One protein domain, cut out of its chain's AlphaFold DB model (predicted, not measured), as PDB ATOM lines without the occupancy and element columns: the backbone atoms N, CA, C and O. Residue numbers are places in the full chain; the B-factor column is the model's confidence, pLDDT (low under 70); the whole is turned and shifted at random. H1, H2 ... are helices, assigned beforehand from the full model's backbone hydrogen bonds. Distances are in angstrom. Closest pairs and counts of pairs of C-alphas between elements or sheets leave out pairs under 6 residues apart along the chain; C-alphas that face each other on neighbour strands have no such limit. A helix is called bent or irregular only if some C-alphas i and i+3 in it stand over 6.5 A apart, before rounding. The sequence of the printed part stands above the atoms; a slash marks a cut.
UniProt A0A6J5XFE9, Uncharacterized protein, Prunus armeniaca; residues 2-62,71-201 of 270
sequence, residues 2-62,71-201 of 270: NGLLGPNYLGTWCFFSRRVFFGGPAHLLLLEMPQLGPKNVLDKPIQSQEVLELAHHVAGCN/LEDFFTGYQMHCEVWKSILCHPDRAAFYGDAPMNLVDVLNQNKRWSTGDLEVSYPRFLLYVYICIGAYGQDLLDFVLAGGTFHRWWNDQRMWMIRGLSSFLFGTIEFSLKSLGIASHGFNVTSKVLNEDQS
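What this domain is: This is residues 2 to 62 and 71 to 201 of the 270 residues of an uncharacterized protein of Prunus armeniaca (UniProt A0A6J5XFE9). The model is a loose assembly of helices in two separated parts: a frame in which H4, H5 and the bent helix H6 follow one another as three sides, H6 running on at a shallow bend so that its arm H6b packs on H4, while H3 sits by the last residues of H4, and a small remote part with H1, H2 and the long unnamed stretch 23 to 48. Residues 2 to 18 run from the frame toward H1, residues 90 to 98 stick out as a free loop, and residues 182 to 197 make a long tail that takes the small helix H7 away from the other helices. The printed part has 192 residues with seven named helices, H1 to H7 in order along the chain, and no named strand; the class is all helix, with 98 residues in named helices. It is loose, with a radius of gyration of the C-alphas of 21.2 A, and spans 60 by 48 by 43 A.

Where its parts are: Start at Asn 2, whose C-alpha is at (159.066, 196.156, 86.031), and pass 17 residues with no named element to H1, residues 19 to 22. After another such stretch, find C-alpha 49 at (120.005, 230.419, 88.202), where H2 begins; it holds residues 49 to 58 and is 14.4 A long. Past the cut comes H3, residues 73 to 82, 14.5 A long. H4 takes residues 105 to 123 over 26.5 A, and H5 residues 127 to 147 over 30.3 A. H6, residues 152 to 181, was assigned as one helix by its hydrogen bonds but is bent, with C-alphas 167 and 170 standing 6.7 A apart. Read it as arm H6a, residues 152 to 167, 22.8 A long, and arm H6b, residues 170 to 181, 16.1 A long, their lines at a shallow tilt of 30 degrees. Last comes H7, residues 198 to 201, ending at C-alpha 201 at (164.391, 212.281, 89.450).

How they stand to each other: Look first at H4 and H6b, which touch with 16 pairs of C-alphas within 8 A. Their closest C-alphas are those of Thr 117 and Gly 173, 4.9 A apart, and they run the same way at a steep tilt of 44 degrees. H6a is close to H4 but not clearly touching it, with the closest C-alphas those of Leu 109 and Arg 165 at 6.5 A and a steep tilt of 66 degrees. H5 is also close to H4 but not clearly touching it; the closest C-alphas are those of Ser 123 and Tyr 130, 5.9 A apart, and the two run opposite ways at a steep tilt of 41 degrees. H5 and H6a are near each other, though their closest C-alphas are 8.2 A apart. H3 is close to H4 but not clearly touching, at Phe 75 and Val 122, their closest C-alphas, 7.0 A apart; the tilt of 35.5 degrees is only just steep. H1, H2 and H7 touch no helix. In the backbones of H2, H3, H4, H5, H6a and H6b every O i to N i+4 pair is within hydrogen-bond range, while H1 and H7 are too short for such a pair.

The domain as a whole: The two C-alphas farthest apart are those of Gln 49 and Phe 152, at 62.7 A. Residues 63 to 70 are not printed, and C-alphas 62 and 71 stand 16.7 A apart across this cut. The links H1 to H2, H3 to H4 and H6 to H7 are long, while H4 to H5 and H5 to H6 are tight. Mean pLDDT of the printed part is 71.8, and 68 residues are under 70, among them residues 2 to 42, 124 to 130 and 186 to 196.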
ATOM      1  N   ASN A   2     159.427 197.319  86.904       43.00
ATOM      2  CA  ASN A   2     159.066 196.156  86.031       43.00
ATOM      3  C   ASN A   2     159.735 195.951  84.645       43.00
ATOM      4  O   ASN A   2     159.313 195.112  83.862       43.00
ATOM      5  N   GLY A   3     160.781 196.701  84.303       42.69
ATOM      6  CA  GLY A   3     161.380 196.676  82.977       42.69
ATOM      7  C   GLY A   3     160.561 197.358  81.868       42.69
ATOM      8  O   GLY A   3     161.078 197.439  80.756       42.69
ATOM      9  N   LEU A   4     159.367 197.899  82.150       39.69
ATOM     10  CA  LEU A   4     158.457 198.501  81.156       39.69
ATOM     11  C   LEU A   4     158.173 200.001  81.376       39.69
ATOM     12  O   LEU A   4     157.179 200.521  80.887       39.69
ATOM     13  N   LEU A   5     159.057 200.729  82.073       49.59
ATOM     14  CA  LEU A   5     158.969 202.195  82.251       49.59
ATOM     15  C   LEU A   5     157.625 202.716  82.822       49.59
ATOM     16  O   LEU A   5     157.331 203.900  82.694       49.59
ATOM     17  N   GLY A   6     156.840 201.885  83.519       46.72
ATOM     18  CA  GLY A   6     155.559 202.297  84.103       46.72
ATOM     19  C   GLY A   6     155.068 201.372  85.224       46.72
ATOM     20  O   GLY A   6     155.621 200.287  85.413       46.72
ATOM     21  N   PRO A   7     154.074 201.792  86.027       41.94
ATOM     22  CA  PRO A   7     153.439 200.921  87.017       41.94
ATOM     23  C   PRO A   7     152.705 199.749  86.339       41.94
ATOM     24  O   PRO A   7     152.369 199.830  85.162       41.94
ATOM     25  N   ASN A   8     152.434 198.667  87.080       45.50
ATOM     26  CA  ASN A   8     151.510 197.635  86.595       45.50
ATOM     27  C   ASN A   8     150.119 198.270  86.502       45.50
ATOM     28  O   ASN A   8     149.637 198.839  87.485       45.50
ATOM     29  N   TYR A   9     149.513 198.209  85.323       44.62
ATOM     30  CA  TYR A   9     148.189 198.757  85.069       44.62
ATOM     31  C   TYR A   9     147.139 197.745  85.536       44.62
ATOM     32  O   TYR A   9     146.677 196.914  84.766       44.62
ATOM     33  N   LEU A  10     146.779 197.799  86.818       42.31
ATOM     34  CA  LEU A  10     145.611 197.095  87.344       42.31
ATOM     35  C   LEU A  10     144.464 198.105  87.433       42.31
ATOM     36  O   LEU A  10     144.530 199.065  88.195       42.31
ATOM     37  N   GLY A  11     143.468 197.937  86.568       41.72
ATOM     38  CA  GLY A  11     142.310 198.819  86.448       41.72
ATOM     39  C   GLY A  11     141.641 198.655  85.087       41.72
ATOM     40  O   GLY A  11     142.272 198.269  84.105       41.72
ATOM     41  N   THR A  12     140.352 198.955  84.999       39.06
ATOM     42  CA  THR A  12     139.528 198.768  83.790       39.06
ATOM     43  C   THR A  12     139.732 199.844  82.715       39.06
ATOM     44  O   THR A  12     138.928 199.945  81.791       39.06
ATOM     45  N   TRP A  13     140.853 200.574  82.767       38.31
ATOM     46  CA  TRP A  13     141.165 201.731  81.922       38.31
ATOM     47  C   TRP A  13     140.160 202.884  82.098       38.31
ATOM     48  O   TRP A  13     139.007 202.710  82.475       38.31
ATOM     49  N   CYS A  14     140.622 204.117  81.888       37.91
ATOM     50  CA  CYS A  14     139.807 205.318  82.078       37.91
ATOM     51  C   CYS A  14     138.497 205.254  81.265       37.91
ATOM     52  O   CYS A  14     138.525 205.104  80.042       37.91
ATOM     53  N   PHE A  15     137.351 205.424  81.932       42.56
ATOM     54  CA  PHE A  15     136.045 205.454  81.279       42.56
ATOM     55  C   PHE A  15     135.762 206.825  80.671       42.56
ATOM     56  O   PHE A  15     135.642 207.823  81.378       42.56
ATOM     57  N   PHE A  16     135.538 206.863  79.359       40.38
ATOM     58  CA  PHE A  16     134.863 207.983  78.709       40.38
ATOM     59  C   PHE A  16     133.506 207.510  78.187       40.38
ATOM     60  O   PHE A  16     133.403 206.987  77.079       40.38
ATOM     61  N   SER A  17     132.437 207.718  78.963       41.25
ATOM     62  CA  SER A  17     131.077 207.545  78.441       41.25
ATOM     63  C   SER A  17     130.748 208.707  77.503       41.25
ATOM     64  O   SER A  17     130.317 209.780  77.923       41.25
ATOM     65  N   ARG A  18     130.964 208.517  76.199       44.38
ATOM     66  CA  ARG A  18     130.421 209.415  75.174       44.38
ATOM     67  C   ARG A  18     129.110 208.833  74.659       44.38
ATOM     68  O   ARG A  18     129.100 208.082  73.688       44.38
ATOM     69  N   ARG A  19     127.993 209.225  75.289       46.84
ATOM     70  CA  ARG A  19     126.619 208.842  74.886       46.84
ATOM     71  C   ARG A  19     126.325 209.057  73.396       46.84
ATOM     72  O   ARG A  19     125.514 208.330  72.839       46.84
ATOM     73  N   VAL A  20     127.010 210.010  72.759       45.56
ATOM     74  CA  VAL A  20     126.915 210.290  71.316       45.56
ATOM     75  C   VAL A  20     127.228 209.068  70.444       45.56
ATOM     76  O   VAL A  20     126.672 208.967  69.357       45.56
ATOM     77  N   PHE A  21     128.073 208.134  70.895       42.31
ATOM     78  CA  PHE A  21     128.546 207.036  70.043       42.31
ATOM     79  C   PHE A  21     127.863 205.683  70.273       42.31
ATOM     80  O   PHE A  21     127.926 204.844  69.380       42.31
ATOM     81  N   PHE A  22     127.215 205.444  71.422       46.56
ATOM     82  CA  PHE A  22     126.831 204.074  71.814       46.56
ATOM     83  C   PHE A  22     125.379 203.862  72.260       46.56
ATOM     84  O   PHE A  22     125.008 202.729  72.551       46.56
ATOM     85  N   GLY A  23     124.526 204.891  72.258       48.44
ATOM     86  CA  GLY A  23     123.153 204.734  72.752       48.44
ATOM     87  C   GLY A  23     123.102 204.465  74.265       48.44
ATOM     88  O   GLY A  23     124.113 204.229  74.921       48.44
ATOM     89  N   GLY A  24     121.920 204.624  74.861       49.59
ATOM     90  CA  GLY A  24     121.716 204.389  76.295       49.59
ATOM     91  C   GLY A  24     121.652 202.895  76.649       49.59
ATOM     92  O   GLY A  24     121.516 202.068  75.750       49.59
ATOM     93  N   PRO A  25     121.712 202.538  77.946       51.69
ATOM     94  CA  PRO A  25     121.528 201.157  78.401       51.69
ATOM     95  C   PRO A  25     120.179 200.572  77.945       51.69
ATOM     96  O   PRO A  25     119.211 201.310  77.742       51.69
ATOM     97  N   ALA A  26     120.109 199.240  77.818       51.22
ATOM     98  CA  ALA A  26     118.918 198.520  77.352       51.22
ATOM     99  C   ALA A  26     117.692 198.706  78.270       51.22
ATOM    100  O   ALA A  26     116.557 198.671  77.796       51.22
ATOM    101  N   HIS A  27     117.918 198.962  79.563       51.97
ATOM    102  CA  HIS A  27     116.888 199.336  80.530       51.97
ATOM    103  C   HIS A  27     117.140 200.753  81.061       51.97
ATOM    104  O   HIS A  27     118.225 201.081  81.540       51.97
ATOM    105  N   LEU A  28     116.112 201.603  80.992       54.28
ATOM    106  CA  LEU A  28     116.096 202.901  81.662       54.28
ATOM    107  C   LEU A  28     116.043 202.666  83.175       54.28
ATOM    108  O   LEU A  28     115.038 202.173  83.688       54.28
ATOM    109  N   LEU A  29     117.113 203.030  83.881       56.00
ATOM    110  CA  LEU A  29     117.069 203.182  85.332       56.00
ATOM    111  C   LEU A  29     116.010 204.238  85.675       56.00
ATOM    112  O   LEU A  29     115.952 205.296  85.039       56.00
ATOM    113  N   LEU A  30     115.149 203.930  86.648       51.91
ATOM    114  CA  LEU A  30     114.170 204.880  87.168       51.91
ATOM    115  C   LEU A  30     114.914 206.102  87.705       51.91
ATOM    116  O   LEU A  30     115.800 205.991  88.546       51.91
ATOM    117  N   LEU A  31     114.566 207.267  87.172       55.31
ATOM    118  CA  LEU A  31     115.162 208.530  87.573       55.31
ATOM    119  C   LEU A  31     114.584 208.952  88.921       55.31
ATOM    120  O   LEU A  31     113.385 209.199  89.015       55.31
ATOM    121  N   GLU A  32     115.443 209.116  89.926       60.03
ATOM    122  CA  GLU A  32     115.076 209.785  91.184       60.03
ATOM    123  C   GLU A  32     114.641 211.240  90.930       60.03
ATOM    124  O   GLU A  32     113.805 211.783  91.647       60.03
ATOM    125  N   MET A  33     115.146 211.855  89.851       67.56
ATOM    126  CA  MET A  33     114.792 213.206  89.419       67.56
ATOM    127  C   MET A  33     114.547 213.269  87.902       67.56
ATOM    128  O   MET A  33     115.499 213.157  87.123       67.56
ATOM    129  N   PRO A  34     113.309 213.543  87.444       66.75
ATOM    130  CA  PRO A  34     112.991 213.691  86.019       66.75
ATOM    131  C   PRO A  34     113.832 214.767  85.314       66.75
ATOM    132  O   PRO A  34     114.146 214.644  84.131       66.75
ATOM    133  N   GLN A  35     114.242 215.796  86.065       66.00
ATOM    134  CA  GLN A  35     115.050 216.920  85.586       66.00
ATOM    135  C   GLN A  35     116.497 216.530  85.227       66.00
ATOM    136  O   GLN A  35     117.135 217.216  84.435       66.00
ATOM    137  N   LEU A  36     117.012 215.417  85.757       68.12
ATOM    138  CA  LEU A  36     118.341 214.876  85.431       68.12
ATOM    139  C   LEU A  36     118.257 213.745  84.391       68.12
ATOM    140  O   LEU A  36     119.209 212.991  84.176       68.12
ATOM    141  N   GLY A  37     117.094 213.599  83.750       64.19
ATOM    142  CA  GLY A  37     116.841 212.539  82.794       64.19
ATOM    143  C   GLY A  37     117.752 212.601  81.566       64.19
ATOM    144  O   GLY A  37     118.064 213.686  81.083       64.19
ATOM    145  N   PRO A  38     118.105 211.451  80.956       59.00
ATOM    146  CA  PRO A  38     118.915 211.403  79.736       59.00
ATOM    147  C   PRO A  38     118.339 212.197  78.564       59.00
ATOM    148  O   PRO A  38     119.077 212.576  77.660       59.00
ATOM    149  N   LYS A  39     117.014 212.371  78.564       63.59
ATOM    150  CA  LYS A  39     116.241 213.071  77.537       63.59
ATOM    151  C   LYS A  39     115.905 214.511  77.926       63.59
ATOM    152  O   LYS A  39     115.301 215.209  77.121       63.59
ATOM    153  N   ASN A  40     116.258 214.942  79.138       68.69
ATOM    154  CA  ASN A  40     116.023 216.308  79.572       68.69
ATOM    155  C   ASN A  40     117.214 217.174  79.155       68.69
ATOM    156  O   ASN A  40     118.215 217.260  79.864       68.69
ATOM    157  N   VAL A  41     117.125 217.766  77.966       64.31
ATOM    158  CA  VAL A  41     118.086 218.773  77.514       64.31
ATOM    159  C   VAL A  41     117.572 220.124  77.994       64.31
ATOM    160  O   VAL A  41     116.528 220.593  77.550       64.31
ATOM    161  N   LEU A  42     118.277 220.726  78.950       66.44
ATOM    162  CA  LEU A  42     118.011 222.098  79.365       66.44
ATOM    163  C   LEU A  42     118.530 223.048  78.278       66.44
ATOM    164  O   LEU A  42     119.738 223.189  78.115       66.44
ATOM    165  N   ASP A  43     117.626 223.756  77.597       76.12
ATOM    166  CA  ASP A  43     117.958 224.835  76.642       76.12
ATOM    167  C   ASP A  43     118.438 226.129  77.338       76.12
ATOM    168  O   ASP A  43     118.546 227.195  76.727       76.12
ATOM    169  N   LYS A  44     118.710 226.067  78.646       79.88
ATOM    170  CA  LYS A  44     119.115 227.218  79.456       79.88
ATOM    171  C   LYS A  44     120.643 227.328  79.512       79.88
ATOM    172  O   LYS A  44     121.326 226.305  79.568       79.88
ATOM    173  N   PRO A  45     121.208 228.549  79.549       84.06
ATOM    174  CA  PRO A  45     122.647 228.739  79.719       84.06
ATOM    175  C   PRO A  45     123.170 228.070  80.997       84.06
ATOM    176  O   PRO A  45     122.482 228.061  82.018       84.06
ATOM    177  N   ILE A  46     124.427 227.607  80.974       81.25
ATOM    178  CA  ILE A  46     125.094 226.960  82.126       81.25
ATOM    179  C   ILE A  46     125.098 227.863  83.375       81.25
ATOM    180  O   ILE A  46     125.066 227.374  84.497       81.25
ATOM    181  N   GLN A  47     125.100 229.187  83.187       87.50
ATOM    182  CA  GLN A  47     125.080 230.184  84.266       87.50
ATOM    183  C   GLN A  47     123.670 230.593  84.718       87.50
ATOM    184  O   GLN A  47     123.529 231.491  85.542       87.50
ATOM    185  N   SER A  48     122.616 230.001  84.154       90.12
ATOM    186  CA  SER A  48     121.256 230.310  84.592       90.12
ATOM    187  C   SER A  48     121.045 229.866  86.040       90.12
ATOM    188  O   SER A  48     121.561 228.832  86.466       90.12
ATOM    189  N   GLN A  49     120.266 230.653  86.783       89.06
ATOM    190  CA  GLN A  49     120.005 230.419  88.202       89.06
ATOM    191  C   GLN A  49     119.506 228.993  88.467       89.06
ATOM    192  O   GLN A  49     120.008 228.317  89.356       89.06
ATOM    193  N   GLU A  50     118.599 228.495  87.628       84.12
ATOM    194  CA  GLU A  50     118.061 227.138  87.747       84.12
ATOM    195  C   GLU A  50     119.123 226.039  87.567       84.12
ATOM    196  O   GLU A  50     119.108 225.047  88.293       84.12
ATOM    197  N   VAL A  51     120.063 226.200  86.624       85.62
ATOM    198  CA  VAL A  51     121.149 225.224  86.414       85.62
ATOM    199  C   VAL A  51     122.117 225.241  87.596       85.62
ATOM    200  O   VAL A  51     122.552 224.179  88.041       85.62
ATOM    201  N   LEU A  52     122.428 226.423  88.133       89.69
ATOM    202  CA  LEU A  52     123.312 226.567  89.292       89.69
ATOM    203  C   LEU A  52     122.686 226.008  90.574       89.69
ATOM    204  O   LEU A  52     123.373 225.331  91.336       89.69
ATOM    205  N   GLU A  53     121.393 226.235  90.799       88.81
ATOM    206  CA  GLU A  53     120.657 225.669  91.934       88.81
ATOM    207  C   GLU A  53     120.624 224.138  91.872       88.81
ATOM    208  O   GLU A  53     120.897 223.468  92.871       88.81
ATOM    209  N   LEU A  54     120.374 223.576  90.684       86.31
ATOM    210  CA  LEU A  54     120.401 222.132  90.471       86.31
ATOM    211  C   LEU A  54     121.812 221.555  90.672       86.31
ATOM    212  O   LEU A  54     121.961 220.530  91.336       86.31
ATOM    213  N   ALA A  55     122.846 222.226  90.154       86.94
ATOM    214  CA  ALA A  55     124.244 221.837  90.343       86.94
ATOM    215  C   ALA A  55     124.648 221.854  91.826       86.94
ATOM    216  O   ALA A  55     125.285 220.921  92.309       86.94
ATOM    217  N   HIS A  56     124.234 222.885  92.568       89.00
ATOM    218  CA  HIS A  56     124.475 222.982  94.004       89.00
ATOM    219  C   HIS A  56     123.750 221.873  94.779       89.00
ATOM    220  O   HIS A  56     124.290 221.343  95.750       89.00
ATOM    221  N   HIS A  57     122.542 221.494  94.356       87.12
ATOM    222  CA  HIS A  57     121.799 220.394  94.968       87.12
ATOM    223  C   HIS A  57     122.508 219.042  94.793       87.12
ATOM    224  O   HIS A  57     122.718 218.342  95.784       87.12
ATOM    225  N   VAL A  58     122.929 218.695  93.568       85.69
ATOM    226  CA  VAL A  58     123.609 217.411  93.290       85.69
ATOM    227  C   VAL A  58     125.032 217.341  93.850       85.69
ATOM    228  O   VAL A  58     125.524 216.255  94.128       85.69
ATOM    229  N   ALA A  59     125.692 218.486  94.050       87.50
ATOM    230  CA  ALA A  59     127.007 218.564  94.693       87.50
ATOM    231  C   ALA A  59     126.938 218.550  96.234       87.50
ATOM    232  O   ALA A  59     127.972 218.608  96.905       87.50
ATOM    233  N   GLY A  60     125.737 218.521  96.819       88.69
ATOM    234  CA  GLY A  60     125.557 218.516  98.266       88.69
ATOM    235  C   GLY A  60     126.037 217.213  98.909       88.69
ATOM    236  O   GLY A  60     125.758 216.126  98.417       88.69
ATOM    237  N   CYS A  61     126.669 217.297 100.084       87.12
ATOM    238  CA  CYS A  61     127.176 216.127 100.823       87.12
ATOM    239  C   CYS A  61     126.096 215.115 101.250       87.12
ATOM    240  O   CYS A  61     126.409 213.984 101.604       87.12
ATOM    241  N   ASN A  62     124.828 215.527 101.238       87.69
ATOM    242  CA  ASN A  62     123.690 214.672 101.563       87.69
ATOM    243  C   ASN A  62     123.063 214.018 100.327       87.69
ATOM    244  O   ASN A  62     122.153 213.213 100.502       87.69
ATOM    245  N   LEU A  71     130.383 203.593  93.287       60.81
ATOM    246  CA  LEU A  71     131.086 202.326  93.078       60.81
ATOM    247  C   LEU A  71     132.537 202.621  92.664       60.81
ATOM    248  O   LEU A  71     132.809 203.627  92.010       60.81
ATOM    249  N   GLU A  72     133.465 201.751  93.059       69.12
ATOM    250  CA  GLU A  72     134.893 201.856  92.726       69.12
ATOM    251  C   GLU A  72     135.147 201.590  91.226       69.12
ATOM    252  O   GLU A  72     134.323 200.976  90.542       69.12
ATOM    253  N   ASP A  73     136.284 202.044  90.698       68.00
ATOM    254  CA  ASP A  73     136.649 202.002  89.277       68.00
ATOM    255  C   ASP A  73     136.607 200.589  88.663       68.00
ATOM    256  O   ASP A  73     135.982 200.377  87.615       68.00
ATOM    257  N   PHE A  74     137.203 199.601  89.330       67.19
ATOM    258  CA  PHE A  74     137.243 198.221  88.861       67.19
ATOM    259  C   PHE A  74     135.843 197.598  88.822       67.19
ATOM    260  O   PHE A  74     135.416 197.060  87.793       67.19
ATOM    261  N   PHE A  75     135.093 197.717  89.921       71.06
ATOM    262  CA  PHE A  75     133.753 197.145  90.028       71.06
ATOM    263  C   PHE A  75     132.761 197.809  89.067       71.06
ATOM    264  O   PHE A  75     131.951 197.123  88.442       71.06
ATOM    265  N   THR A  76     132.868 199.128  88.882       75.38
ATOM    266  CA  THR A  76     132.059 199.881  87.915       75.38
ATOM    267  C   THR A  76     132.267 199.349  86.501       75.38
ATOM    268  O   THR A  76     131.300 199.074  85.789       75.38
ATOM    269  N   GLY A  77     133.524 199.133  86.105       74.00
ATOM    270  CA  GLY A  77     133.852 198.560  84.802       74.00
ATOM    271  C   GLY A  77     133.287 197.166  84.591       74.00
ATOM    272  O   GLY A  77     132.666 196.888  83.564       74.00
ATOM    273  N   TYR A  78     133.455 196.300  85.589       73.38
ATOM    274  CA  TYR A  78     132.884 194.959  85.566       73.38
ATOM    275  C   TYR A  78     131.354 194.993  85.416       73.38
ATOM    276  O   TYR A  78     130.805 194.302  84.557       73.38
ATOM    277  N   GLN A  79     130.661 195.824  86.201       75.00
ATOM    278  CA  GLN A  79     129.206 195.942  86.132       75.00
ATOM    279  C   GLN A  79     128.744 196.421  84.752       75.00
ATOM    280  O   GLN A  79     127.810 195.851  84.195       75.00
ATOM    281  N   MET A  80     129.429 197.397  84.151       77.06
ATOM    282  CA  MET A  80     129.131 197.829  82.781       77.06
ATOM    283  C   MET A  80     129.300 196.683  81.773       77.06
ATOM    284  O   MET A  80     128.450 196.498  80.904       77.06
ATOM    285  N   HIS A  81     130.348 195.870  81.896       74.25
ATOM    286  CA  HIS A  81     130.526 194.705  81.027       74.25
ATOM    287  C   HIS A  81     129.431 193.645  81.200       74.25
ATOM    288  O   HIS A  81     128.997 193.060  80.207       74.25
ATOM    289  N   CYS A  82     128.936 193.427  82.424       76.56
ATOM    290  CA  CYS A  82     127.757 192.585  82.658       76.56
ATOM    291  C   CYS A  82     126.497 193.137  81.979       76.56
ATOM    292  O   CYS A  82     125.680 192.361  81.494       76.56
ATOM    293  N   GLU A  83     126.381 194.462  81.876       79.19
ATOM    294  CA  GLU A  83     125.323 195.173  81.144       79.19
ATOM    295  C   GLU A  83     125.604 195.271  79.626       79.19
ATOM    296  O   GLU A  83     125.053 196.123  78.929       79.19
ATOM    297  N   VAL A  84     126.456 194.387  79.087       79.31
ATOM    298  CA  VAL A  84     126.752 194.230  77.648       79.31
ATOM    299  C   VAL A  84     127.556 195.397  77.041       79.31
ATOM    300  O   VAL A  84     127.767 195.454  75.825       79.31
ATOM    301  N   TRP A  85     128.090 196.309  77.860       77.00
ATOM    302  CA  TRP A  85     129.006 197.338  77.363       77.00
ATOM    303  C   TRP A  85     130.319 196.714  76.885       77.00
ATOM    304  O   TRP A  85     130.857 195.781  77.488       77.00
ATOM    305  N   LYS A  86     130.862 197.251  75.788       73.25
ATOM    306  CA  LYS A  86     132.146 196.830  75.213       73.25
ATOM    307  C   LYS A  86     133.191 197.918  75.431       73.25
ATOM    308  O   LYS A  86     132.921 199.087  75.171       73.25
ATOM    309  N   SER A  87     134.375 197.524  75.886       74.38
ATOM    310  CA  SER A  87     135.535 198.405  76.022       74.38
ATOM    311  C   SER A  87     136.367 198.366  74.743       74.38
ATOM    312  O   SER A  87     136.354 197.383  74.000       74.38
ATOM    313  N   ILE A  88     137.073 199.461  74.468       73.12
ATOM    314  CA  ILE A  88     138.016 199.567  73.353       73.12
ATOM    315  C   ILE A  88     139.337 200.051  73.935       73.12
ATOM    316  O   ILE A  88     139.383 201.100  74.579       73.12
ATOM    317  N   LEU A  89     140.397 199.285  73.695       71.44
ATOM    318  CA  LEU A  89     141.754 199.660  74.059       71.44
ATOM    319  C   LEU A  89     142.417 200.353  72.866       71.44
ATOM    320  O   LEU A  89     142.569 199.761  71.799       71.44
ATOM    321  N   CYS A  90     142.787 201.618  73.049       74.75
ATOM    322  CA  CYS A  90     143.441 202.423  72.023       74.75
ATOM    323  C   CYS A  90     144.912 202.633  72.386       74.75
ATOM    324  O   CYS A  90     145.209 203.276  73.391       74.75
ATOM    325  N   HIS A  91     145.817 202.156  71.533       72.50
ATOM    326  CA  HIS A  91     147.264 202.330  71.677       72.50
ATOM    327  C   HIS A  91     147.813 203.224  70.556       72.50
ATOM    328  O   HIS A  91     148.252 202.710  69.528       72.50
ATOM    329  N   PRO A  92     147.729 204.559  70.694       83.00
ATOM    330  CA  PRO A  92     148.308 205.475  69.715       83.00
ATOM    331  C   PRO A  92     149.844 205.434  69.754       83.00
ATOM    332  O   PRO A  92     150.426 205.301  70.829       83.00
ATOM    333  N   ASP A  93     150.498 205.657  68.606       82.44
ATOM    334  CA  ASP A  93     151.972 205.708  68.501       82.44
ATOM    335  C   ASP A  93     152.601 206.741  69.449       82.44
ATOM    336  O   ASP A  93     153.707 206.566  69.960       82.44
ATOM    337  N   ARG A  94     151.878 207.837  69.701       84.69
ATOM    338  CA  ARG A  94     152.223 208.842  70.704       84.69
ATOM    339  C   ARG A  94     151.288 208.701  71.892       84.69
ATOM    340  O   ARG A  94     150.075 208.826  71.728       84.69
ATOM    341  N   ALA A  95     151.853 208.556  73.089       80.12
ATOM    342  CA  ALA A  95     151.072 208.526  74.319       80.12
ATOM    343  C   ALA A  95     150.175 209.773  74.429       80.12
ATOM    344  O   ALA A  95     150.650 210.912  74.394       80.12
ATOM    345  N   ALA A  96     148.865 209.543  74.539       81.12
ATOM    346  CA  ALA A  96     147.865 210.602  74.663       81.12
ATOM    347  C   ALA A  96     147.795 211.181  76.086       81.12
ATOM    348  O   ALA A  96     147.355 212.313  76.272       81.12
ATOM    349  N   PHE A  97     148.248 210.411  77.078       80.25
ATOM    350  CA  PHE A  97     148.250 210.780  78.487       80.25
ATOM    351  C   PHE A  97     149.615 210.459  79.097       80.25
ATOM    352  O   PHE A  97     150.140 209.364  78.904       80.25
ATOM    353  N   TYR A  98     150.164 211.413  79.848       75.31
ATOM    354  CA  TYR A  98     151.365 211.246  80.664       75.31
ATOM    355  C   TYR A  98     150.998 211.477  82.126       75.31
ATOM    356  O   TYR A  98     150.172 212.337  82.433       75.31
ATOM    357  N   GLY A  99     151.602 210.706  83.023       72.94
ATOM    358  CA  GLY A  99     151.397 210.846  84.458       72.94
ATOM    359  C   GLY A  99     152.675 210.554  85.227       72.94
ATOM    360  O   GLY A  99     153.542 209.824  84.749       72.94
ATOM    361  N   ASP A 100     152.764 211.113  86.429       72.75
ATOM    362  CA  ASP A 100     153.895 210.885  87.320       72.75
ATOM    363  C   ASP A 100     153.733 209.575  88.092       72.75
ATOM    364  O   ASP A 100     152.683 209.296  88.687       72.75
ATOM    365  N   ALA A 101     154.804 208.783  88.115       73.06
ATOM    366  CA  ALA A 101     154.909 207.573  88.918       73.06
ATOM    367  C   ALA A 101     155.702 207.849  90.208       73.06
ATOM    368  O   ALA A 101     156.630 208.664  90.194       73.06
ATOM    369  N   PRO A 102     155.398 207.160  91.324       73.81
ATOM    370  CA  PRO A 102     156.214 207.278  92.524       73.81
ATOM    371  C   PRO A 102     157.660 206.845  92.257       73.81
ATOM    372  O   PRO A 102     157.909 205.775  91.695       73.81
ATOM    373  N   MET A 103     158.613 207.670  92.692       77.19
ATOM    374  CA  MET A 103     160.047 207.466  92.437       77.19
ATOM    375  C   MET A 103     160.805 206.854  93.626       77.19
ATOM    376  O   MET A 103     161.996 206.571  93.513       77.19
ATOM    377  N   ASN A 104     160.153 206.661  94.779       81.12
ATOM    378  CA  ASN A 104     160.716 205.932  95.920       81.12
ATOM    379  C   ASN A 104     159.945 204.626  96.164       81.12
ATOM    380  O   ASN A 104     158.775 204.486  95.804       81.12
ATOM    381  N   LEU A 105     160.617 203.648  96.768       82.94
ATOM    382  CA  LEU A 105     160.075 202.310  96.956       82.94
ATOM    383  C   LEU A 105     158.899 202.306  97.934       82.94
ATOM    384  O   LEU A 105     157.905 201.643  97.662       82.94
ATOM    385  N   VAL A 106     158.983 203.034  99.050       85.44
ATOM    386  CA  VAL A 106     157.913 203.038 100.060       85.44
ATOM    387  C   VAL A 106     156.577 203.528  99.496       85.44
ATOM    388  O   VAL A 106     155.546 202.923  99.789       85.44
ATOM    389  N   ASP A 107     156.571 204.545  98.634       84.38
ATOM    390  CA  ASP A 107     155.349 205.051  98.008       84.38
ATOM    391  C   ASP A 107     154.782 204.056  96.998       84.38
ATOM    392  O   ASP A 107     153.573 203.808  96.996       84.38
ATOM    393  N   VAL A 108     155.647 203.411  96.206       83.81
ATOM    394  CA  VAL A 108     155.238 202.304  95.327       83.81
ATOM    395  C   VAL A 108     154.592 201.191  96.145       83.81
ATOM    396  O   VAL A 108     153.529 200.691  95.774       83.81
ATOM    397  N   LEU A 109     155.193 200.802  97.269       86.69
ATOM    398  CA  LEU A 109     154.671 199.723  98.102       86.69
ATOM    399  C   LEU A 109     153.363 200.100  98.797       86.69
ATOM    400  O   LEU A 109     152.450 199.278  98.855       86.69
ATOM    401  N   ASN A 110     153.232 201.337  99.274       86.81
ATOM    402  CA  ASN A 110     151.983 201.840  99.841       86.81
ATOM    403  C   ASN A 110     150.865 201.891  98.794       86.81
ATOM    404  O   ASN A 110     149.724 201.552  99.102       86.81
ATOM    405  N   GLN A 111     151.180 202.287  97.560       84.19
ATOM    406  CA  GLN A 111     150.226 202.265  96.456       84.19
ATOM    407  C   GLN A 111     149.786 200.836  96.116       84.19
ATOM    408  O   GLN A 111     148.588 200.576  96.066       84.19
ATOM    409  N   ASN A 112     150.727 199.896  95.979       85.25
ATOM    410  CA  ASN A 112     150.404 198.489  95.719       85.25
ATOM    411  C   ASN A 112     149.622 197.849  96.876       85.25
ATOM    412  O   ASN A 112     148.743 197.033  96.630       85.25
ATOM    413  N   LYS A 113     149.904 198.237  98.128       87.81
ATOM    414  CA  LYS A 113     149.135 197.784  99.295       87.81
ATOM    415  C   LYS A 113     147.672 198.207  99.155       87.81
ATOM    416  O   LYS A 113     146.790 197.370  99.294       87.81
ATOM    417  N   ARG A 114     147.424 199.483  98.828       83.94
ATOM    418  CA  ARG A 114     146.068 200.021  98.626       83.94
ATOM    419  C   ARG A 114     145.313 199.279  97.529       83.94
ATOM    420  O   ARG A 114     144.177 198.895  97.766       83.94
ATOM    421  N   TRP A 115     145.965 199.035  96.392       82.56
ATOM    422  CA  TRP A 115     145.389 198.235  95.308       82.56
ATOM    423  C   TRP A 115     145.018 196.833  95.783       82.56
ATOM    424  O   TRP A 115     143.864 196.450  95.678       82.56
ATOM    425  N   SER A 116     145.945 196.125  96.436       81.94
ATOM    426  CA  SER A 116     145.664 194.774  96.926       81.94
ATOM    427  C   SER A 116     144.530 194.714  97.953       81.94
ATOM    428  O   SER A 116     143.779 193.747  97.971       81.94
ATOM    429  N   THR A 117     144.383 195.733  98.805       82.75
ATOM    430  CA  THR A 117     143.278 195.790  99.767       82.75
ATOM    431  C   THR A 117     141.944 196.043  99.063       82.75
ATOM    432  O   THR A 117     140.990 195.329  99.354       82.75
ATOM    433  N   GLY A 118     141.876 197.008  98.136       79.94
ATOM    434  CA  GLY A 118     140.658 197.292  97.360       79.94
ATOM    435  C   GLY A 118     140.218 196.084  96.532       79.94
ATOM    436  O   GLY A 118     139.075 195.642  96.622       79.94
ATOM    437  N   ASP A 119     141.174 195.445  95.860       76.94
ATOM    438  CA  ASP A 119     140.952 194.208  95.118       76.94
ATOM    439  C   ASP A 119     140.331 193.108  95.997       76.94
ATOM    440  O   ASP A 119     139.364 192.455  95.599       76.94
ATOM    441  N   LEU A 120     140.847 192.900  97.214       79.38
ATOM    442  CA  LEU A 120     140.304 191.912  98.156       79.38
ATOM    443  C   LEU A 120     138.890 192.275  98.638       79.38
ATOM    444  O   LEU A 120     138.037 191.387  98.726       79.38
ATOM    445  N   GLU A 121     138.627 193.558  98.902       79.00
ATOM    446  CA  GLU A 121     137.306 194.066  99.298       79.00
ATOM    447  C   GLU A 121     136.252 193.809  98.205       79.00
ATOM    448  O   GLU A 121     135.147 193.351  98.511       79.00
ATOM    449  N   VAL A 122     136.609 193.990  96.930       73.25
ATOM    450  CA  VAL A 122     135.724 193.712  95.784       73.25
ATOM    451  C   VAL A 122     135.551 192.208  95.525       73.25
ATOM    452  O   VAL A 122     134.486 191.759  95.089       73.25
ATOM    453  N   SER A 123     136.583 191.407  95.795       70.00
ATOM    454  CA  SER A 123     136.637 189.983  95.428       70.00
ATOM    455  C   SER A 123     135.953 189.045  96.412       70.00
ATOM    456  O   SER A 123     135.572 187.933  96.033       70.00
ATOM    457  N   TYR A 124     135.780 189.471  97.665       67.25
ATOM    458  CA  TYR A 124     135.223 188.654  98.743       67.25
ATOM    459  C   TYR A 124     133.889 187.946  98.402       67.25
ATOM    460  O   TYR A 124     133.762 186.759  98.706       67.25
ATOM    461  N   PRO A 125     132.916 188.566  97.699       66.62
ATOM    462  CA  PRO A 125     131.690 187.871  97.301       66.62
ATOM    463  C   PRO A 125     131.821 186.978  96.048       66.62
ATOM    464  O   PRO A 125     130.876 186.251  95.740       66.62
ATOM    465  N   ARG A 126     132.927 187.029  95.279       68.25
ATOM    466  CA  ARG A 126     133.063 186.365  93.956       68.25
ATOM    467  C   ARG A 126     134.490 185.875  93.646       68.25
ATOM    468  O   ARG A 126     135.002 186.081  92.548       68.25
ATOM    469  N   PHE A 127     135.108 185.162  94.587       69.25
ATOM    470  CA  PHE A 127     136.501 184.689  94.505       69.25
ATOM    471  C   PHE A 127     136.890 184.023  93.166       69.25
ATOM    472  O   PHE A 127     137.923 184.352  92.590       69.25
ATOM    473  N   LEU A 128     136.056 183.127  92.622       69.94
ATOM    474  CA  LEU A 128     136.368 182.401  91.378       69.94
ATOM    475  C   LEU A 128     136.441 183.309  90.140       69.94
ATOM    476  O   LEU A 128     137.283 183.101  89.268       69.94
ATOM    477  N   LEU A 129     135.578 184.323  90.073       69.69
ATOM    478  CA  LEU A 129     135.596 185.317  89.001       69.69
ATOM    479  C   LEU A 129     136.872 186.161  89.073       69.69
ATOM    480  O   LEU A 129     137.476 186.461  88.046       69.69
ATOM    481  N   TYR A 130     137.300 186.504  90.284       67.94
ATOM    482  CA  TYR A 130     138.520 187.271  90.486       67.94
ATOM    483  C   TYR A 130     139.769 186.488  90.072       67.94
ATOM    484  O   TYR A 130     140.597 187.010  89.333       67.94
ATOM    485  N   VAL A 131     139.861 185.204  90.437       71.75
ATOM    486  CA  VAL A 131     140.957 184.325  89.986       71.75
ATOM    487  C   VAL A 131     141.051 184.299  88.456       71.75
ATOM    488  O   VAL A 131     142.148 184.418  87.911       71.75
ATOM    489  N   TYR A 132     139.916 184.204  87.755       72.75
ATOM    490  CA  TYR A 132     139.880 184.251  86.291       72.75
ATOM    491  C   TYR A 132     140.426 185.577  85.732       72.75
ATOM    492  O   TYR A 132     141.257 185.564  84.823       72.75
ATOM    493  N   ILE A 133     140.014 186.717  86.300       70.06
ATOM    494  CA  ILE A 133     140.492 188.041  85.874       70.06
ATOM    495  C   ILE A 133     141.989 188.208  86.162       70.06
ATOM    496  O   ILE A 133     142.716 188.688  85.295       70.06
ATOM    497  N   CYS A 134     142.478 187.761  87.323       70.62
ATOM    498  CA  CYS A 134     143.903 187.804  87.652       70.62
ATOM    499  C   CYS A 134     144.742 187.006  86.655       70.62
ATOM    500  O   CYS A 134     145.756 187.509  86.183       70.62
ATOM    501  N   ILE A 135     144.325 185.787  86.300       72.94
ATOM    502  CA  ILE A 135     145.037 184.972  85.304       72.94
ATOM    503  C   ILE A 135     145.077 185.696  83.953       72.94
ATOM    504  O   ILE A 135     146.131 185.743  83.318       72.94
ATOM    505  N   GLY A 136     143.960 186.302  83.540       72.62
ATOM    506  CA  GLY A 136     143.896 187.119  82.328       72.62
ATOM    507  C   GLY A 136     144.858 188.311  82.362       72.62
ATOM    508  O   GLY A 136     145.608 188.510  81.411       72.62
ATOM    509  N   ALA A 137     144.891 189.057  83.470       70.06
ATOM    510  CA  ALA A 137     145.791 190.196  83.658       70.06
ATOM    511  C   ALA A 137     147.270 189.777  83.626       70.06
ATOM    512  O   ALA A 137     148.065 190.396  82.929       70.06
ATOM    513  N   TYR A 138     147.631 188.675  84.293       68.25
ATOM    514  CA  TYR A 138     148.988 188.118  84.223       68.25
ATOM    515  C   TYR A 138     149.371 187.674  82.805       68.25
ATOM    516  O   TYR A 138     150.511 187.864  82.384       68.25
ATOM    517  N   GLY A 139     148.434 187.075  82.065       70.00
ATOM    518  CA  GLY A 139     148.646 186.705  80.665       70.00
ATOM    519  C   GLY A 139     148.879 187.924  79.770       70.00
ATOM    520  O   GLY A 139     149.763 187.892  78.914       70.00
ATOM    521  N   GLN A 140     148.131 189.004  80.003       67.25
ATOM    522  CA  GLN A 140     148.288 190.271  79.292       67.25
ATOM    523  C   GLN A 140     149.633 190.938  79.612       67.25
ATOM    524  O   GLN A 140     150.349 191.308  78.688       67.25
ATOM    525  N   ASP A 141     150.022 190.997  80.889       68.19
ATOM    526  CA  ASP A 141     151.327 191.522  81.316       68.19
ATOM    527  C   ASP A 141     152.482 190.761  80.636       68.19
ATOM    528  O   ASP A 141     153.456 191.363  80.176       68.19
ATOM    529  N   LEU A 142     152.370 189.431  80.521       69.56
ATOM    530  CA  LEU A 142     153.355 188.610  79.813       69.56
ATOM    531  C   LEU A 142     153.382 188.913  78.309       69.56
ATOM    532  O   LEU A 142     154.464 189.025  77.728       69.56
ATOM    533  N   LEU A 143     152.215 189.034  77.674       70.00
ATOM    534  CA  LEU A 143     152.110 189.380  76.257       70.00
ATOM    535  C   LEU A 143     152.770 190.738  75.984       70.00
ATOM    536  O   LEU A 143     153.605 190.840  75.086       70.00
ATOM    537  N   ASP A 144     152.450 191.747  76.789       68.94
ATOM    538  CA  ASP A 144     152.993 193.097  76.667       68.94
ATOM    539  C   ASP A 144     154.510 193.103  76.894       68.94
ATOM    540  O   ASP A 144     155.254 193.747  76.151       68.94
ATOM    541  N   PHE A 145     155.000 192.310  77.853       70.12
ATOM    542  CA  PHE A 145     156.432 192.126  78.082       70.12
ATOM    543  C   PHE A 145     157.155 191.545  76.857       70.12
ATOM    544  O   PHE A 145     158.243 192.009  76.495       70.12
ATOM    545  N   VAL A 146     156.559 190.546  76.201       75.25
ATOM    546  CA  VAL A 146     157.115 189.928  74.988       75.25
ATOM    547  C   VAL A 146     157.064 190.902  73.807       75.25
ATOM    548  O   VAL A 146     158.076 191.087  73.128       75.25
ATOM    549  N   LEU A 147     155.925 191.564  73.584       70.75
ATOM    550  CA  LEU A 147     155.725 192.510  72.478       70.75
ATOM    551  C   LEU A 147     156.621 193.750  72.592       70.75
ATOM    552  O   LEU A 147     157.103 194.254  71.580       70.75
ATOM    553  N   ALA A 148     156.917 194.203  73.811       70.94
ATOM    554  CA  ALA A 148     157.831 195.315  74.068       70.94
ATOM    555  C   ALA A 148     159.323 194.961  73.881       70.94
ATOM    556  O   ALA A 148     160.198 195.766  74.229       70.94
ATOM    557  N   GLY A 149     159.640 193.760  73.380       76.06
ATOM    558  CA  GLY A 149     161.016 193.291  73.210       76.06
ATOM    559  C   GLY A 149     161.729 193.117  74.551       76.06
ATOM    560  O   GLY A 149     162.857 193.585  74.731       76.06
ATOM    561  N   GLY A 150     161.044 192.516  75.529       71.75
ATOM    562  CA  GLY A 150     161.556 192.300  76.878       71.75
ATOM    563  C   GLY A 150     162.943 191.648  76.892       71.75
ATOM    564  O   GLY A 150     163.194 190.641  76.238       71.75
ATOM    565  N   THR A 151     163.867 192.228  77.660       80.50
ATOM    566  CA  THR A 151     165.226 191.694  77.834       80.50
ATOM    567  C   THR A 151     165.320 190.875  79.118       80.50
ATOM    568  O   THR A 151     164.561 191.099  80.062       80.50
ATOM    569  N   PHE A 152     166.306 189.976  79.213       76.19
ATOM    570  CA  PHE A 152     166.549 189.204  80.441       76.19
ATOM    571  C   PHE A 152     166.707 190.104  81.680       76.19
ATOM    572  O   PHE A 152     166.145 189.826  82.735       76.19
ATOM    573  N   HIS A 153     167.402 191.237  81.539       76.50
ATOM    574  CA  HIS A 153     167.555 192.220  82.613       76.50
ATOM    575  C   HIS A 153     166.213 192.829  83.059       76.50
ATOM    576  O   HIS A 153     165.991 193.044  84.252       76.50
ATOM    577  N   ARG A 154     165.302 193.104  82.116       75.44
ATOM    578  CA  ARG A 154     163.952 193.608  82.413       75.44
ATOM    579  C   ARG A 154     163.125 192.558  83.153       75.44
ATOM    580  O   ARG A 154     162.560 192.881  84.190       75.44
ATOM    581  N   TRP A 155     163.146 191.314  82.674       76.62
ATOM    582  CA  TRP A 155     162.463 190.193  83.317       76.62
ATOM    583  C   TRP A 155     162.971 189.967  84.745       76.62
ATOM    584  O   TRP A 155     162.183 189.891  85.680       76.62
ATOM    585  N   TRP A 156     164.292 189.944  84.944       79.56
ATOM    586  CA  TRP A 156     164.880 189.749  86.270       79.56
ATOM    587  C   TRP A 156     164.485 190.858  87.252       79.56
ATOM    588  O   TRP A 156     164.164 190.595  88.409       79.56
ATOM    589  N   ASN A 157     164.459 192.114  86.796       79.50
ATOM    590  CA  ASN A 157     163.986 193.224  87.623       79.50
ATOM    591  C   ASN A 157     162.492 193.129  87.947       79.50
ATOM    592  O   ASN A 157     162.090 193.537  89.037       79.50
ATOM    593  N   ASP A 158     161.684 192.588  87.039       77.50
ATOM    594  CA  ASP A 158     160.278 192.305  87.306       77.50
ATOM    595  C   ASP A 158     160.112 191.229  88.389       77.50
ATOM    596  O   ASP A 158     159.445 191.481  89.392       77.50
ATOM    597  N   GLN A 159     160.844 190.111  88.296       78.94
ATOM    598  CA  GLN A 159     160.843 189.067  89.332       78.94
ATOM    599  C   GLN A 159     161.219 189.624  90.715       78.94
ATOM    600  O   GLN A 159     160.561 189.334  91.720       78.94
ATOM    601  N   ARG A 160     162.234 190.495  90.779       83.06
ATOM    602  CA  ARG A 160     162.627 191.191  92.018       83.06
ATOM    603  C   ARG A 160     161.501 192.045  92.580       83.06
ATOM    604  O   ARG A 160     161.211 191.971  93.773       83.06
ATOM    605  N   MET A 161     160.866 192.857  91.736       82.69
ATOM    606  CA  MET A 161     159.753 193.704  92.161       82.69
ATOM    607  C   MET A 161     158.542 192.885  92.599       82.69
ATOM    608  O   MET A 161     157.886 193.268  93.567       82.69
ATOM    609  N   TRP A 162     158.276 191.760  91.944       81.62
ATOM    610  CA  TRP A 162     157.204 190.842  92.305       81.62
ATOM    611  C   TRP A 162     157.406 190.261  93.709       81.62
ATOM    612  O   TRP A 162     156.521 190.384  94.555       81.62
ATOM    613  N   MET A 163     158.606 189.750  94.014       84.81
ATOM    614  CA  MET A 163     158.954 189.279  95.364       84.81
ATOM    615  C   MET A 163     158.866 190.387  96.411       84.81
ATOM    616  O   MET A 163     158.331 190.171  97.501       84.81
ATOM    617  N   ILE A 164     159.363 191.581  96.079       87.31
ATOM    618  CA  ILE A 164     159.300 192.735  96.974       87.31
ATOM    619  C   ILE A 164     157.839 193.079  97.300       87.31
ATOM    620  O   ILE A 164     157.500 193.205  98.475       87.31
ATOM    621  N   ARG A 165     156.955 193.180  96.299       87.12
ATOM    622  CA  ARG A 165     155.519 193.453  96.506       87.12
ATOM    623  C   ARG A 165     154.827 192.329  97.279       87.12
ATOM    624  O   ARG A 165     154.050 192.624  98.184       87.12
ATOM    625  N   GLY A 166     155.148 191.070  96.977       86.25
ATOM    626  CA  GLY A 166     154.591 189.895  97.650       86.25
ATOM    627  C   GLY A 166     154.875 189.875  99.150       86.25
ATOM    628  O   GLY A 166     153.952 189.782  99.956       86.25
ATOM    629  N   LEU A 167     156.142 190.041  99.534       89.44
ATOM    630  CA  LEU A 167     156.567 190.033 100.938       89.44
ATOM    631  C   LEU A 167     156.167 191.298 101.710       89.44
ATOM    632  O   LEU A 167     156.182 191.284 102.936       89.44
ATOM    633  N   SER A 168     155.827 192.393 101.027       90.56
ATOM    634  CA  SER A 168     155.485 193.665 101.671       90.56
ATOM    635  C   SER A 168     154.032 194.062 101.415       90.56
ATOM    636  O   SER A 168     153.161 193.723 102.209       90.56
ATOM    637  N   SER A 169     153.756 194.762 100.315       89.50
ATOM    638  CA  SER A 169     152.443 195.295  99.954       89.50
ATOM    639  C   SER A 169     151.316 194.277 100.074       89.50
ATOM    640  O   SER A 169     150.341 194.556 100.761       89.50
ATOM    641  N   PHE A 170     151.446 193.109  99.444       88.44
ATOM    642  CA  PHE A 170     150.368 192.119  99.389       88.44
ATOM    643  C   PHE A 170     150.160 191.425 100.736       88.44
ATOM    644  O   PHE A 170     149.018 191.234 101.155       88.44
ATOM    645  N   LEU A 171     151.245 191.122 101.456       89.12
ATOM    646  CA  LEU A 171     151.173 190.604 102.822       89.12
ATOM    647  C   LEU A 171     150.427 191.580 103.744       89.12
ATOM    648  O   LEU A 171     149.457 191.201 104.398       89.12
ATOM    649  N   PHE A 172     150.844 192.849 103.768       89.81
ATOM    650  CA  PHE A 172     150.217 193.863 104.617       89.81
ATOM    651  C   PHE A 172     148.788 194.194 104.177       89.81
ATOM    652  O   PHE A 172     147.941 194.399 105.040       89.81
ATOM    653  N   GLY A 173     148.503 194.216 102.873       88.06
ATOM    654  CA  GLY A 173     147.153 194.417 102.344       88.06
ATOM    655  C   GLY A 173     146.199 193.295 102.755       88.06
ATOM    656  O   GLY A 173     145.093 193.564 103.211       88.06
ATOM    657  N   THR A 174     146.664 192.041 102.719       87.31
ATOM    658  CA  THR A 174     145.882 190.872 103.162       87.31
ATOM    659  C   THR A 174     145.609 190.897 104.666       87.31
ATOM    660  O   THR A 174     144.494 190.599 105.098       87.31
ATOM    661  N   ILE A 175     146.608 191.272 105.474       88.25
ATOM    662  CA  ILE A 175     146.442 191.457 106.922       88.25
ATOM    663  C   ILE A 175     145.431 192.573 107.192       88.25
ATOM    664  O   ILE A 175     144.512 192.381 107.982       88.25
ATOM    665  N   GLU A 176     145.570 193.719 106.522       87.88
ATOM    666  CA  GLU A 176     144.666 194.859 106.674       87.88
ATOM    667  C   GLU A 176     143.224 194.486 106.321       87.88
ATOM    668  O   GLU A 176     142.320 194.734 107.117       87.88
ATOM    669  N   PHE A 177     143.021 193.829 105.178       86.06
ATOM    670  CA  PHE A 177     141.720 193.315 104.765       86.06
ATOM    671  C   PHE A 177     141.140 192.355 105.809       86.06
ATOM    672  O   PHE A 177     140.016 192.546 106.259       86.06
ATOM    673  N   SER A 178     141.930 191.380 106.268       86.06
ATOM    674  CA  SER A 178     141.485 190.389 107.254       86.06
ATOM    675  C   SER A 178     141.081 191.040 108.583       86.06
ATOM    676  O   SER A 178     140.063 190.676 109.166       86.06
ATOM    677  N   LEU A 179     141.838 192.038 109.055       87.75
ATOM    678  CA  LEU A 179     141.502 192.813 110.254       87.75
ATOM    679  C   LEU A 179     140.190 193.588 110.072       87.75
ATOM    680  O   LEU A 179     139.333 193.539 110.957       87.75
ATOM    681  N   LYS A 180     139.999 194.236 108.914       85.62
ATOM    682  CA  LYS A 180     138.740 194.917 108.575       85.62
ATOM    683  C   LYS A 180     137.560 193.947 108.521       85.62
ATOM    684  O   LYS A 180     136.516 194.251 109.091       85.62
ATOM    685  N   SER A 181     137.717 192.775 107.900       82.62
ATOM    686  CA  SER A 181     136.673 191.742 107.838       82.62
ATOM    687  C   SER A 181     136.266 191.227 109.223       82.62
ATOM    688  O   SER A 181     135.130 190.799 109.404       82.62
ATOM    689  N   LEU A 182     137.167 191.300 110.209       87.38
ATOM    690  CA  LEU A 182     136.907 190.963 111.614       87.38
ATOM    691  C   LEU A 182     136.366 192.146 112.445       87.38
ATOM    692  O   LEU A 182     136.143 191.993 113.643       87.38
ATOM    693  N   GLY A 183     136.160 193.324 111.842       83.81
ATOM    694  CA  GLY A 183     135.674 194.526 112.530       83.81
ATOM    695  C   GLY A 183     136.728 195.242 113.384       83.81
ATOM    696  O   GLY A 183     136.383 196.106 114.190       83.81
ATOM    697  N   ILE A 184     138.010 194.902 113.225       84.50
ATOM    698  CA  ILE A 184     139.115 195.563 113.923       84.50
ATOM    699  C   ILE A 184     139.501 196.810 113.125       84.50
ATOM    700  O   ILE A 184     139.787 196.728 111.930       84.50
ATOM    701  N   ALA A 185     139.528 197.971 113.787       72.31
ATOM    702  CA  ALA A 185     139.946 199.220 113.161       72.31
ATOM    703  C   ALA A 185     141.377 199.086 112.613       72.31
ATOM    704  O   ALA A 185     142.337 198.934 113.370       72.31
ATOM    705  N   SER A 186     141.518 199.132 111.291       68.25
ATOM    706  CA  SER A 186     142.816 199.154 110.627       68.25
ATOM    707  C   SER A 186     143.316 200.591 110.457       68.25
ATOM    708  O   SER A 186     142.528 201.539 110.419       68.25
ATOM    709  N   HIS A 187     144.636 200.772 110.345       59.78
ATOM    710  CA  HIS A 187     145.235 202.086 110.094       59.78
ATOM    711  C   HIS A 187     144.629 202.758 108.850       59.78
ATOM    712  O   HIS A 187     144.478 202.127 107.806       59.78
ATOM    713  N   GLY A 188     144.296 204.047 108.980       56.72
ATOM    714  CA  GLY A 188     143.681 204.851 107.926       56.72
ATOM    715  C   GLY A 188     144.585 205.112 106.716       56.72
ATOM    716  O   GLY A 188     145.797 204.891 106.738       56.72
ATOM    717  N   PHE A 189     143.959 205.602 105.648       54.34
ATOM    718  CA  PHE A 189     144.568 205.909 104.355       54.34
ATOM    719  C   PHE A 189     145.779 206.850 104.487       54.34
ATOM    720  O   PHE A 189     145.626 208.016 104.843       54.34
ATOM    721  N   ASN A 190     146.982 206.363 104.167       59.84
ATOM    722  CA  ASN A 190     148.170 207.212 104.085       59.84
ATOM    723  C   ASN A 190     148.372 207.688 102.638       59.84
ATOM    724  O   ASN A 190     148.606 206.878 101.734       59.84
ATOM    725  N   VAL A 191     148.253 209.000 102.420       54.31
ATOM    726  CA  VAL A 191     148.423 209.634 101.107       54.31
ATOM    727  C   VAL A 191     149.908 209.615 100.746       54.31
ATOM    728  O   VAL A 191     150.738 210.166 101.462       54.31
ATOM    729  N   THR A 192     150.257 209.013  99.612       55.00
ATOM    730  CA  THR A 192     151.622 209.086  99.068       55.00
ATOM    731  C   THR A 192     151.880 210.480  98.508       55.00
ATOM    732  O   THR A 192     151.099 210.961  97.680       55.00
ATOM    733  N   SER A 193     152.975 211.123  98.914       61.66
ATOM    734  CA  SER A 193     153.361 212.423  98.365       61.66
ATOM    735  C   SER A 193     153.865 212.265  96.931       61.66
ATOM    736  O   SER A 193     154.787 211.498  96.682       61.66
ATOM    737  N   LYS A 194     153.306 213.028  95.989       61.84
ATOM    738  CA  LYS A 194     153.784 213.082  94.594       61.84
ATOM    739  C   LYS A 194     154.781 214.222  94.355       61.84
ATOM    740  O   LYS A 194     154.889 214.728  93.245       61.84
ATOM    741  N   VAL A 195     155.457 214.687  95.404       62.53
ATOM    742  CA  VAL A 195     156.379 215.822  95.290       62.53
ATOM    743  C   VAL A 195     157.641 215.355  94.568       62.53
ATOM    744  O   VAL A 195     158.346 214.479  95.060       62.53
ATOM    745  N   LEU A 196     157.916 215.942  93.403       61.81
ATOM    746  CA  LEU A 196     159.153 215.705  92.667       61.81
ATOM    747  C   LEU A 196     160.309 216.486  93.298       61.81
ATOM    748  O   LEU A 196     160.249 217.705  93.434       61.81
ATOM    749  N   ASN A 197     161.386 215.775  93.624       71.25
ATOM    750  CA  ASN A 197     162.689 216.361  93.914       71.25
ATOM    751  C   ASN A 197     163.624 216.088  92.724       71.25
ATOM    752  O   ASN A 197     163.766 214.935  92.309       71.25
ATOM    753  N   GLU A 198     164.271 217.123  92.177       75.62
ATOM    754  CA  GLU A 198     165.173 217.005  91.019       75.62
ATOM    755  C   GLU A 198     166.284 215.967  91.237       75.62
ATOM    756  O   GLU A 198     166.624 215.206  90.332       75.62
ATOM    757  N   ASP A 199     166.814 215.874  92.458       76.69
ATOM    758  CA  ASP A 199     167.859 214.905  92.795       76.69
ATOM    759  C   ASP A 199     167.349 213.460  92.784       76.69
ATOM    760  O   ASP A 199     168.091 212.531  92.455       76.69
ATOM    761  N   GLN A 200     166.086 213.260  93.162       71.56
ATOM    762  CA  GLN A 200     165.430 211.955  93.139       71.56
ATOM    763  C   GLN A 200     165.101 211.540  91.701       71.56
ATOM    764  O   GLN A 200     165.310 210.384  91.336       71.56
ATOM    765  N   SER A 201     164.663 212.492  90.873       74.94
ATOM    766  CA  SER A 201     164.391 212.281  89.450       74.94
ATOM    767  C   SER A 201     165.654 211.866  88.686       74.94
ATOM    768  O   SER A 201     165.640 210.825  88.029       74.94
TER     769      SER A 201